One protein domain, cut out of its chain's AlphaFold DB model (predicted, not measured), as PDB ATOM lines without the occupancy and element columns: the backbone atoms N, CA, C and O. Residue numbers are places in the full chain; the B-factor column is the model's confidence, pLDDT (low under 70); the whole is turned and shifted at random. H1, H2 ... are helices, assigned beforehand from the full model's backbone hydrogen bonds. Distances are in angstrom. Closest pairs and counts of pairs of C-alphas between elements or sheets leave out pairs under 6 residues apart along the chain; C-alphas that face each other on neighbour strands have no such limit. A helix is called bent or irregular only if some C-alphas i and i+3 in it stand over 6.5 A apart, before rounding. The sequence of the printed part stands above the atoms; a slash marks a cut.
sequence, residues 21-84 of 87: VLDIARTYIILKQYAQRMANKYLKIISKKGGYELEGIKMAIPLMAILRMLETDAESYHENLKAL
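What this domain is: This is residues 21 to 84 of the 87 residues of an uncharacterized protein of Enterococcus italicus (strain DSM 15952 / CCUG 50447 / LMG 22039 / TP 1.5) (UniProt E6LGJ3). Two helical hairpins are joined into one small elongated body, with H1 in the middle: H2 folds back alongside H1, long H3 crosses H1 steeply, and short H4 folds back from the far end of H3 to reach H1. Residues 71 to 76, the turn into H4 and its first residues, stick out at one end. The printed part has 64 residues with four named helices, in the order H1, H2, H3, H4, and no named strand; the class is all helix. It is compact, with a radius of gyration of the C-alphas of 11.4 A, and its C-alphas span 35 by 21 by 16 A.

Where its parts are: H1 is residues 21 to 34, 20.2 A from first to last C-alpha, beginning at C-alpha 21 at (-2.075, 54.852, -50.503). H2 is residues 36 to 50, 20.9 A long; it is neither bent nor irregular, but only just: C-alphas 37 and 40 are 6.3 A apart. H3, residues 54 to 70, is the longest helix, 24.9 A, from C-alpha 54 at (-4.303, 54.829, -41.133); it has a kink of 33 degrees near residue 63 and is only just irregular, with C-alphas 59 and 62 being 6.8 A apart. H4, residues 75 to 82, is also only just irregular, with C-alphas 76 and 79 being 6.8 A apart; it ends at C-alpha 82 at (-2.202, 35.324, -46.095).

How they stand to each other: H1 is the hub and touches the three other helices. H1 and H2 form a helical hairpin, opposite ways at a shallow tilt of 20 degrees; their closest C-alphas, of Leu 31 and Ala 39, are 4.9 A apart. H1 and H3 touch, the same way at a steep tilt of 60 degrees, with the closest C-alphas, of Ala 25 and Ile 61, 5.2 A apart. With residues 29 to 33 alone, H1 touches H4, opposite ways at a steep tilt of 52 degrees; the closest C-alphas, of Gln 33 and Tyr 77, are 6.8 A apart. H3 and H4 form the second helical hairpin, opposite ways at a shallow tilt of 24 degrees. H3 touches H4 with residues 65 to 69 alone, the closest C-alphas being those of Ala 65 and Leu 81, 5.8 A apart. H2 and H3 are close but not clearly touching, with the C-alphas of Ser 47 and Leu 54 the closest at 6.0 A. H2 and H4 are apart. In H1 each O i to N i+4 pair is within hydrogen-bond range; in H2 9 of 11 are, in H3 10 of 13 and in H4 2 of 4.

The domain as a whole: The two C-alphas farthest apart, of Gly 51 and Glu 75, are 34.9 A apart. The printed part has no cut, and the three links between its helices are tight. The mean pLDDT of the printed part is 90.1; residues 73 to 77 are under 70.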
ATOM      1  N   VAL A  21      -1.884  55.897 -51.508       96.44
ATOM      2  CA  VAL A  21      -2.075  54.852 -50.503       96.44
ATOM      3  C   VAL A  21      -1.645  53.467 -51.010       96.44
ATOM      4  O   VAL A  21      -1.179  52.650 -50.216       96.44
ATOM      5  N   LEU A  22      -1.736  53.210 -52.319       95.88
ATOM      6  CA  LEU A  22      -1.302  51.950 -52.923       95.88
ATOM      7  C   LEU A  22       0.215  51.758 -52.801       95.88
ATOM      8  O   LEU A  22       0.653  50.685 -52.390       95.88
ATOM      9  N   ASP A  23       1.014  52.800 -53.048       95.75
ATOM     10  CA  ASP A  23       2.477  52.746 -52.892       95.75
ATOM     11  C   ASP A  23       2.885  52.578 -51.423       95.75
ATOM     12  O   ASP A  23       3.834  51.851 -51.096       95.75
ATOM     13  N   ILE A  24       2.124  53.198 -50.515       97.25
ATOM     14  CA  ILE A  24       2.324  53.054 -49.072       97.25
ATOM     15  C   ILE A  24       2.064  51.613 -48.632       97.25
ATOM     16  O   ILE A  24       2.897  51.000 -47.955       97.25
ATOM     17  N   ALA A  25       0.924  51.049 -49.033       96.94
ATOM     18  CA  ALA A  25       0.572  49.669 -48.732       96.94
ATOM     19  C   ALA A  25       1.581  48.689 -49.352       96.94
ATOM     20  O   ALA A  25       2.045  47.776 -48.664       96.94
ATOM     21  N   ARG A  26       2.011  48.923 -50.601       95.31
ATOM     22  CA  ARG A  26       3.039  48.124 -51.288       95.31
ATOM     23  C   ARG A  26       4.355  48.103 -50.513       95.31
ATOM     24  O   ARG A  26       4.892  47.033 -50.233       95.31
ATOM     25  N   THR A  27       4.839  49.274 -50.099       96.06
ATOM     26  CA  THR A  27       6.073  49.402 -49.309       96.06
ATOM     27  C   THR A  27       5.949  48.685 -47.966       96.06
ATOM     28  O   THR A  27       6.849  47.945 -47.567       96.06
ATOM     29  N   TYR A  28       4.820  48.853 -47.273       96.50
ATOM     30  CA  TYR A  28       4.555  48.159 -46.013       96.50
ATOM     31  C   TYR A  28       4.614  46.634 -46.170       96.50
ATOM     32  O   TYR A  28       5.212  45.961 -45.330       96.50
ATOM     33  N   ILE A  29       4.047  46.092 -47.249       94.81
ATOM     34  CA  ILE A  29       4.038  44.653 -47.534       94.81
ATOM     35  C   ILE A  29       5.441  44.127 -47.819       94.81
ATOM     36  O   ILE A  29       5.841  43.123 -47.232       94.81
ATOM     37  N   ILE A  30       6.223  44.831 -48.638       92.75
ATOM     38  CA  ILE A  30       7.623  44.467 -48.901       92.75
ATOM     39  C   ILE A  30       8.412  44.452 -47.584       92.75
ATOM     40  O   ILE A  30       9.118  43.491 -47.276       92.75
ATOM     41  N   LEU A  31       8.230  45.465 -46.733       94.44
ATOM     42  CA  LEU A  31       8.851  45.481 -45.409       94.44
ATOM     43  C   LEU A  31       8.330  44.356 -44.508       94.44
ATOM     44  O   LEU A  31       9.089  43.841 -43.696       94.44
ATOM     45  N   LYS A  32       7.071  43.926 -44.622       91.44
ATOM     46  CA  LYS A  32       6.576  42.752 -43.885       91.44
ATOM     47  C   LYS A  32       7.234  41.450 -44.327       91.44
ATOM     48  O   LYS A  32       7.379  40.566 -43.488       91.44
ATOM     49  N   GLN A  33       7.657  41.344 -45.584       87.50
ATOM     50  CA  GLN A  33       8.375  40.170 -46.079       87.50
ATOM     51  C   GLN A  33       9.826  40.136 -45.581       87.50
ATOM     52  O   GLN A  33      10.274  39.100 -45.100       87.50
ATOM     53  N   TYR A  34      10.540  41.264 -45.639       89.00
ATOM     54  CA  TYR A  34      11.999  41.270 -45.439       89.00
ATOM     55  C   TYR A  34      12.475  41.958 -44.150       89.00
ATOM     56  O   TYR A  34      13.593  41.731 -43.700       89.00
ATOM     57  N   ALA A  35      11.650  42.807 -43.535       91.56
ATOM     58  CA  ALA A  35      12.035  43.652 -42.404       91.56
ATOM     59  C   ALA A  35      10.844  43.953 -41.471       91.56
ATOM     60  O   ALA A  35      10.494  45.112 -41.227       91.56
ATOM     61  N   GLN A  36      10.201  42.913 -40.923       87.88
ATOM     62  CA  GLN A  36       8.927  43.031 -40.190       87.88
ATOM     63  C   GLN A  36       8.904  44.114 -39.100       87.88
ATOM     64  O   GLN A  36       7.896  44.812 -38.944       87.88
ATOM     65  N   ARG A  37      10.011  44.281 -38.358       89.31
ATOM     66  CA  ARG A  37      10.150  45.316 -37.316       89.31
ATOM     67  C   ARG A  37      10.076  46.732 -37.895       89.31
ATOM     68  O   ARG A  37       9.533  47.628 -37.252       89.31
ATOM     69  N   MET A  38      10.592  46.934 -39.105       95.19
ATOM     70  CA  MET A  38      10.565  48.223 -39.794       95.19
ATOM     71  C   MET A  38       9.192  48.528 -40.390       95.19
ATOM     72  O   MET A  38       8.800  49.689 -40.382       95.19
ATOM     73  N   ALA A  39       8.429  47.519 -40.821       95.69
ATOM     74  CA  ALA A  39       7.124  47.714 -41.458       95.69
ATOM     75  C   ALA A  39       6.145  48.535 -40.595       95.69
ATOM     76  O   ALA A  39       5.580  49.528 -41.050       95.69
ATOM     77  N   ASN A  40       5.991  48.178 -39.314       93.00
ATOM     78  CA  ASN A  40       5.089  48.903 -38.406       93.00
ATOM     79  C   ASN A  40       5.583  50.333 -38.128       93.00
ATOM     80  O   ASN A  40       4.787  51.268 -38.034       93.00
ATOM     81  N   LYS A  41       6.907  50.510 -38.006       96.25
ATOM     82  CA  LYS A  41       7.523  51.827 -37.808       96.25
ATOM     83  C   LYS A  41       7.308  52.715 -39.036       96.25
ATOM     84  O   LYS A  41       6.935  53.874 -38.876       96.25
ATOM     85  N   TYR A  42       7.504  52.164 -40.231       97.06
ATOM     86  CA  TYR A  42       7.243  52.828 -41.503       97.06
ATOM     87  C   TYR A  42       5.797  53.320 -41.575       97.06
ATOM     88  O   TYR A  42       5.588  54.517 -41.750       97.06
ATOM     89  N   LEU A  43       4.821  52.439 -41.327       95.31
ATOM     90  CA  LEU A  43       3.398  52.774 -41.410       95.31
ATOM     91  C   LEU A  43       3.016  53.935 -40.475       95.31
ATOM     92  O   LEU A  43       2.301  54.856 -40.865       95.31
ATOM     93  N   LYS A  44       3.559  53.940 -39.251       94.81
ATOM     94  CA  LYS A  44       3.355  55.033 -38.289       94.81
ATOM     95  C   LYS A  44       3.971  56.352 -38.767       94.81
ATOM     96  O   LYS A  44       3.370  57.410 -38.591       94.81
ATOM     97  N   ILE A  45       5.176  56.305 -39.339       96.94
ATOM     98  CA  ILE A  45       5.875  57.503 -39.823       96.94
ATOM     99  C   ILE A  45       5.167  58.082 -41.045       96.94
ATOM    100  O   ILE A  45       4.943  59.288 -41.075       96.94
ATOM    101  N   ILE A  46       4.811  57.251 -42.026       96.81
ATOM    102  CA  ILE A  46       4.224  57.713 -43.286       96.81
ATOM    103  C   ILE A  46       2.799  58.237 -43.098       96.81
ATOM    104  O   ILE A  46       2.481  59.284 -43.647       96.81
ATOM    105  N   SER A  47       1.988  57.603 -42.242       95.75
ATOM    106  CA  SER A  47       0.667  58.129 -41.875       95.75
ATOM    107  C   SER A  47       0.790  59.515 -41.232       95.75
ATOM    108  O   SER A  47       0.149  60.463 -41.680       95.75
ATOM    109  N   LYS A  48       1.698  59.681 -40.256       96.06
ATOM    110  CA  LYS A  48       1.885  60.967 -39.565       96.06
ATOM    111  C   LYS A  48       2.490  62.056 -40.456       96.06
ATOM    112  O   LYS A  48       2.026  63.187 -40.420       96.06
ATOM    113  N   LYS A  49       3.566  61.752 -41.189       96.00
ATOM    114  CA  LYS A  49       4.288  62.748 -41.998       96.00
ATOM    115  C   LYS A  49       3.584  63.065 -43.313       96.00
ATOM    116  O   LYS A  49       3.676  64.193 -43.772       96.00
ATOM    117  N   GLY A  50       2.926  62.077 -43.916       92.56
ATOM    118  CA  GLY A  50       2.222  62.227 -45.186       92.56
ATOM    119  C   GLY A  50       0.769  62.681 -45.049       92.56
ATOM    120  O   GLY A  50       0.132  62.934 -46.061       92.56
ATOM    121  N   GLY A  51       0.237  62.783 -43.823       95.56
ATOM    122  CA  GLY A  51      -1.151  63.193 -43.592       95.56
ATOM    123  C   GLY A  51      -2.178  62.156 -44.052       95.56
ATOM    124  O   GLY A  51      -3.300  62.514 -44.388       95.56
ATOM    125  N   TYR A  52      -1.797  60.876 -44.087       95.44
ATOM    126  CA  TYR A  52      -2.674  59.793 -44.524       95.44
ATOM    127  C   TYR A  52      -3.376  59.146 -43.339       95.44
ATOM    128  O   TYR A  52      -2.734  58.746 -42.358       95.44
ATOM    129  N   GLU A  53      -4.685  58.958 -43.463       95.00
ATOM    130  CA  GLU A  53      -5.451  58.193 -42.492       95.00
ATOM    131  C   GLU A  53      -5.014  56.730 -42.494       95.00
ATOM    132  O   GLU A  53      -4.926  56.071 -43.535       95.00
ATOM    133  N   LEU A  54      -4.750  56.206 -41.297       94.00
ATOM    134  CA  LEU A  54      -4.303  54.829 -41.133       94.00
ATOM    135  C   LEU A  54      -5.328  53.832 -41.686       94.00
ATOM    136  O   LEU A  54      -4.937  52.808 -42.238       94.00
ATOM    137  N   GLU A  55      -6.616  54.140 -41.550       93.50
ATOM    138  CA  GLU A  55      -7.696  53.283 -42.035       93.50
ATOM    139  C   GLU A  55      -7.724  53.215 -43.564       93.50
ATOM    140  O   GLU A  55      -7.766  52.125 -44.130       93.50
ATOM    141  N   GLY A  56      -7.543  54.361 -44.233       93.44
ATOM    142  CA  GLY A  56      -7.351  54.425 -45.682       93.44
ATOM    143  C   GLY A  56      -6.227  53.507 -46.157       93.44
ATOM    144  O   GLY A  56      -6.402  52.742 -47.104       93.44
ATOM    145  N   ILE A  57      -5.094  53.515 -45.447       94.88
ATOM    146  CA  ILE A  57      -3.964  52.640 -45.771       94.88
ATOM    147  C   ILE A  57      -4.291  51.170 -45.534       94.88
ATOM    148  O   ILE A  57      -3.978  50.333 -46.380       94.88
ATOM    149  N   LYS A  58      -4.930  50.843 -44.409       93.62
ATOM    150  CA  LYS A  58      -5.298  49.463 -44.085       93.62
ATOM    151  C   LYS A  58      -6.226  48.848 -45.126       93.62
ATOM    152  O   LYS A  58      -6.008  47.694 -45.477       93.62
ATOM    153  N   MET A  59      -7.169  49.613 -45.676       94.56
ATOM    154  CA  MET A  59      -8.051  49.129 -46.746       94.56
ATOM    155  C   MET A  59      -7.285  48.695 -48.007       94.56
ATOM    156  O   MET A  59      -7.722  47.787 -48.710       94.56
ATOM    157  N   ALA A  60      -6.124  49.292 -48.285       96.31
ATOM    158  CA  ALA A  60      -5.292  48.916 -49.426       96.31
ATOM    159  C   ALA A  60      -4.365  47.717 -49.155       96.31
ATOM    160  O   ALA A  60      -3.846  47.126 -50.104       96.31
ATOM    161  N   ILE A  61      -4.146  47.334 -47.890       95.38
ATOM    162  CA  ILE A  61      -3.214  46.251 -47.534       95.38
ATOM    163  C   ILE A  61      -3.642  44.903 -48.138       95.38
ATOM    164  O   ILE A  61      -2.790  44.281 -48.772       95.38
ATOM    165  N   PRO A  62      -4.901  44.435 -48.015       94.31
ATOM    166  CA  PRO A  62      -5.289  43.138 -48.570       94.31
ATOM    167  C   PRO A  62      -5.116  43.073 -50.089       94.31
ATOM    168  O   PRO A  62      -4.531  42.123 -50.604       94.31
ATOM    169  N   LEU A  63      -5.545  44.123 -50.801       94.19
ATOM    170  CA  LEU A  63      -5.394  44.220 -52.254       94.19
ATOM    171  C   LEU A  63      -3.922  44.132 -52.664       94.19
ATOM    172  O   LEU A  63      -3.555  43.328 -53.521       94.19
ATOM    173  N   MET A  64      -3.065  44.930 -52.029       94.50
ATOM    174  CA  MET A  64      -1.643  44.931 -52.355       94.50
ATOM    175  C   MET A  64      -0.948  43.626 -51.949       94.50
ATOM    176  O   MET A  64       0.027  43.240 -52.591       94.50
ATOM    177  N   ALA A  65      -1.434  42.930 -50.914       93.25
ATOM    178  CA  ALA A  65      -0.888  41.640 -50.499       93.25
ATOM    179  C   ALA A  65      -1.178  40.571 -51.558       93.25
ATOM    180  O   ALA A  65      -0.266  39.842 -51.938       93.25
ATOM    181  N   ILE A  66      -2.402  40.549 -52.097       91.94
ATOM    182  CA  ILE A  66      -2.786  39.665 -53.207       91.94
ATOM    183  C   ILE A  66      -1.942  39.966 -54.446       91.94
ATOM    184  O   ILE A  66      -1.350  39.052 -55.012       91.94
ATOM    185  N   LEU A  67      -1.827  41.240 -54.841       91.75
ATOM    186  CA  LEU A  67      -0.999  41.630 -55.989       91.75
ATOM    187  C   LEU A  67       0.454  41.179 -55.812       91.75
ATOM    188  O   LEU A  67       1.044  40.627 -56.734       91.75
ATOM    189  N   ARG A  68       1.018  41.335 -54.608       90.38
ATOM    190  CA  ARG A  68       2.384  40.889 -54.323       90.38
ATOM    191  C   ARG A  68       2.546  39.371 -54.430       90.38
ATOM    192  O   ARG A  68       3.594  38.928 -54.890       90.38
ATOM    193  N   MET A  69       1.546  38.593 -54.008       89.25
ATOM    194  CA  MET A  69       1.542  37.132 -54.164       89.25
ATOM    195  C   MET A  69       1.491  36.726 -55.640       89.25
ATOM    196  O   MET A  69       2.237  35.851 -56.046       89.25
ATOM    197  N   LEU A  70       0.675  37.399 -56.459       89.12
ATOM    198  CA  LEU A  70       0.602  37.130 -57.903       89.12
ATOM    199  C   LEU A  70       1.904  37.466 -58.646       89.12
ATOM    200  O   LEU A  70       2.208  36.849 -59.657       89.12
ATOM    201  N   GLU A  71       2.662  38.448 -58.159       86.00
ATOM    202  CA  GLU A  71       3.954  38.848 -58.730       86.00
ATOM    203  C   GLU A  71       5.137  37.981 -58.258       86.00
ATOM    204  O   GLU A  71       6.246  38.148 -58.765       86.00
ATOM    205  N   THR A  72       4.959  37.131 -57.240       81.12
ATOM    206  CA  THR A  72       6.065  36.415 -56.585       81.12
ATOM    207  C   THR A  72       5.830  34.907 -56.622       81.12
ATOM    208  O   THR A  72       4.994  34.405 -55.887       81.12
ATOM    209  N   ASP A  73       6.642  34.159 -57.373       68.50
ATOM    210  CA  ASP A  73       6.499  32.692 -57.496       68.50
ATOM    211  C   ASP A  73       6.947  31.898 -56.249       68.50
ATOM    212  O   ASP A  73       6.801  30.679 -56.171       68.50
ATOM    213  N   ALA A  74       7.532  32.565 -55.252       67.25
ATOM    214  CA  ALA A  74       8.085  31.907 -54.075       67.25
ATOM    215  C   ALA A  74       7.018  31.673 -52.988       67.25
ATOM    216  O   ALA A  74       6.732  32.549 -52.163       67.25
ATOM    217  N   GLU A  75       6.498  30.441 -52.938       67.25
ATOM    218  CA  GLU A  75       5.486  29.976 -51.973       67.25
ATOM    219  C   GLU A  75       5.838  30.258 -50.505       67.25
ATOM    220  O   GLU A  75       4.947  30.523 -49.695       67.25
ATOM    221  N   SER A  76       7.129  30.288 -50.150       68.38
ATOM    222  CA  SER A  76       7.596  30.567 -48.783       68.38
ATOM    223  C   SER A  76       7.112  31.913 -48.231       68.38
ATOM    224  O   SER A  76       7.045  32.100 -47.018       68.38
ATOM    225  N   TYR A  77       6.777  32.870 -49.103       67.88
ATOM    226  CA  TYR A  77       6.299  34.191 -48.694       67.88
ATOM    227  C   TYR A  77       4.775  34.285 -48.586       67.88
ATOM    228  O   TYR A  77       4.273  35.255 -48.013       67.88
ATOM    229  N   HIS A  78       4.038  33.294 -49.091       75.00
ATOM    230  CA  HIS A  78       2.577  33.321 -49.121       75.00
ATOM    231  C   HIS A  78       1.964  33.245 -47.723       75.00
ATOM    232  O   HIS A  78       0.992  33.947 -47.461       75.00
ATOM    233  N   GLU A  79       2.554  32.497 -46.792       77.25
ATOM    234  CA  GLU A  79       1.998  32.345 -45.439       77.25
ATOM    235  C   GLU A  79       1.965  33.667 -44.654       77.25
ATOM    236  O   GLU A  79       0.949  34.026 -44.052       77.25
ATOM    237  N   ASN A  80       3.031  34.469 -44.742       75.81
ATOM    238  CA  ASN A  80       3.081  35.780 -44.087       75.81
ATOM    239  C   ASN A  80       2.097  36.788 -44.701       75.81
ATOM    240  O   ASN A  80       1.605  37.670 -43.996       75.81
ATOM    241  N   LEU A  81       1.819  36.675 -46.005       81.25
ATOM    242  CA  LEU A  81       0.890  37.560 -46.710       81.25
ATOM    243  C   LEU A  81      -0.570  37.147 -46.508       81.25
ATOM    244  O   LEU A  81      -1.409  38.019 -46.294       81.25
ATOM    245  N   LYS A  82      -0.871  35.844 -46.458       83.12
ATOM    246  CA  LYS A  82      -2.202  35.324 -46.095       83.12
ATOM    247  C   LYS A  82      -2.659  35.858 -44.737       83.12
ATOM    248  O   LYS A  82      -3.805  36.271 -44.593       83.12
ATOM    249  N   ALA A  83      -1.752  35.955 -43.764       83.06
ATOM    250  CA  ALA A  83      -2.046  36.524 -42.446       83.06
ATOM    251  C   ALA A  83      -2.449  38.017 -42.466       83.06
ATOM    252  O   ALA A  83      -2.891  38.538 -41.441       83.06
ATOM    253  N   LEU A  84      -2.270  38.722 -43.589       83.19
ATOM    254  CA  LEU A  84      -2.720  40.104 -43.782       83.19
ATOM    255  C   LEU A  84      -4.121  40.198 -44.404       83.19
ATOM    256  O   LEU A  84      -4.683  41.288 -44.410       83.19
TER     257      LEU A  84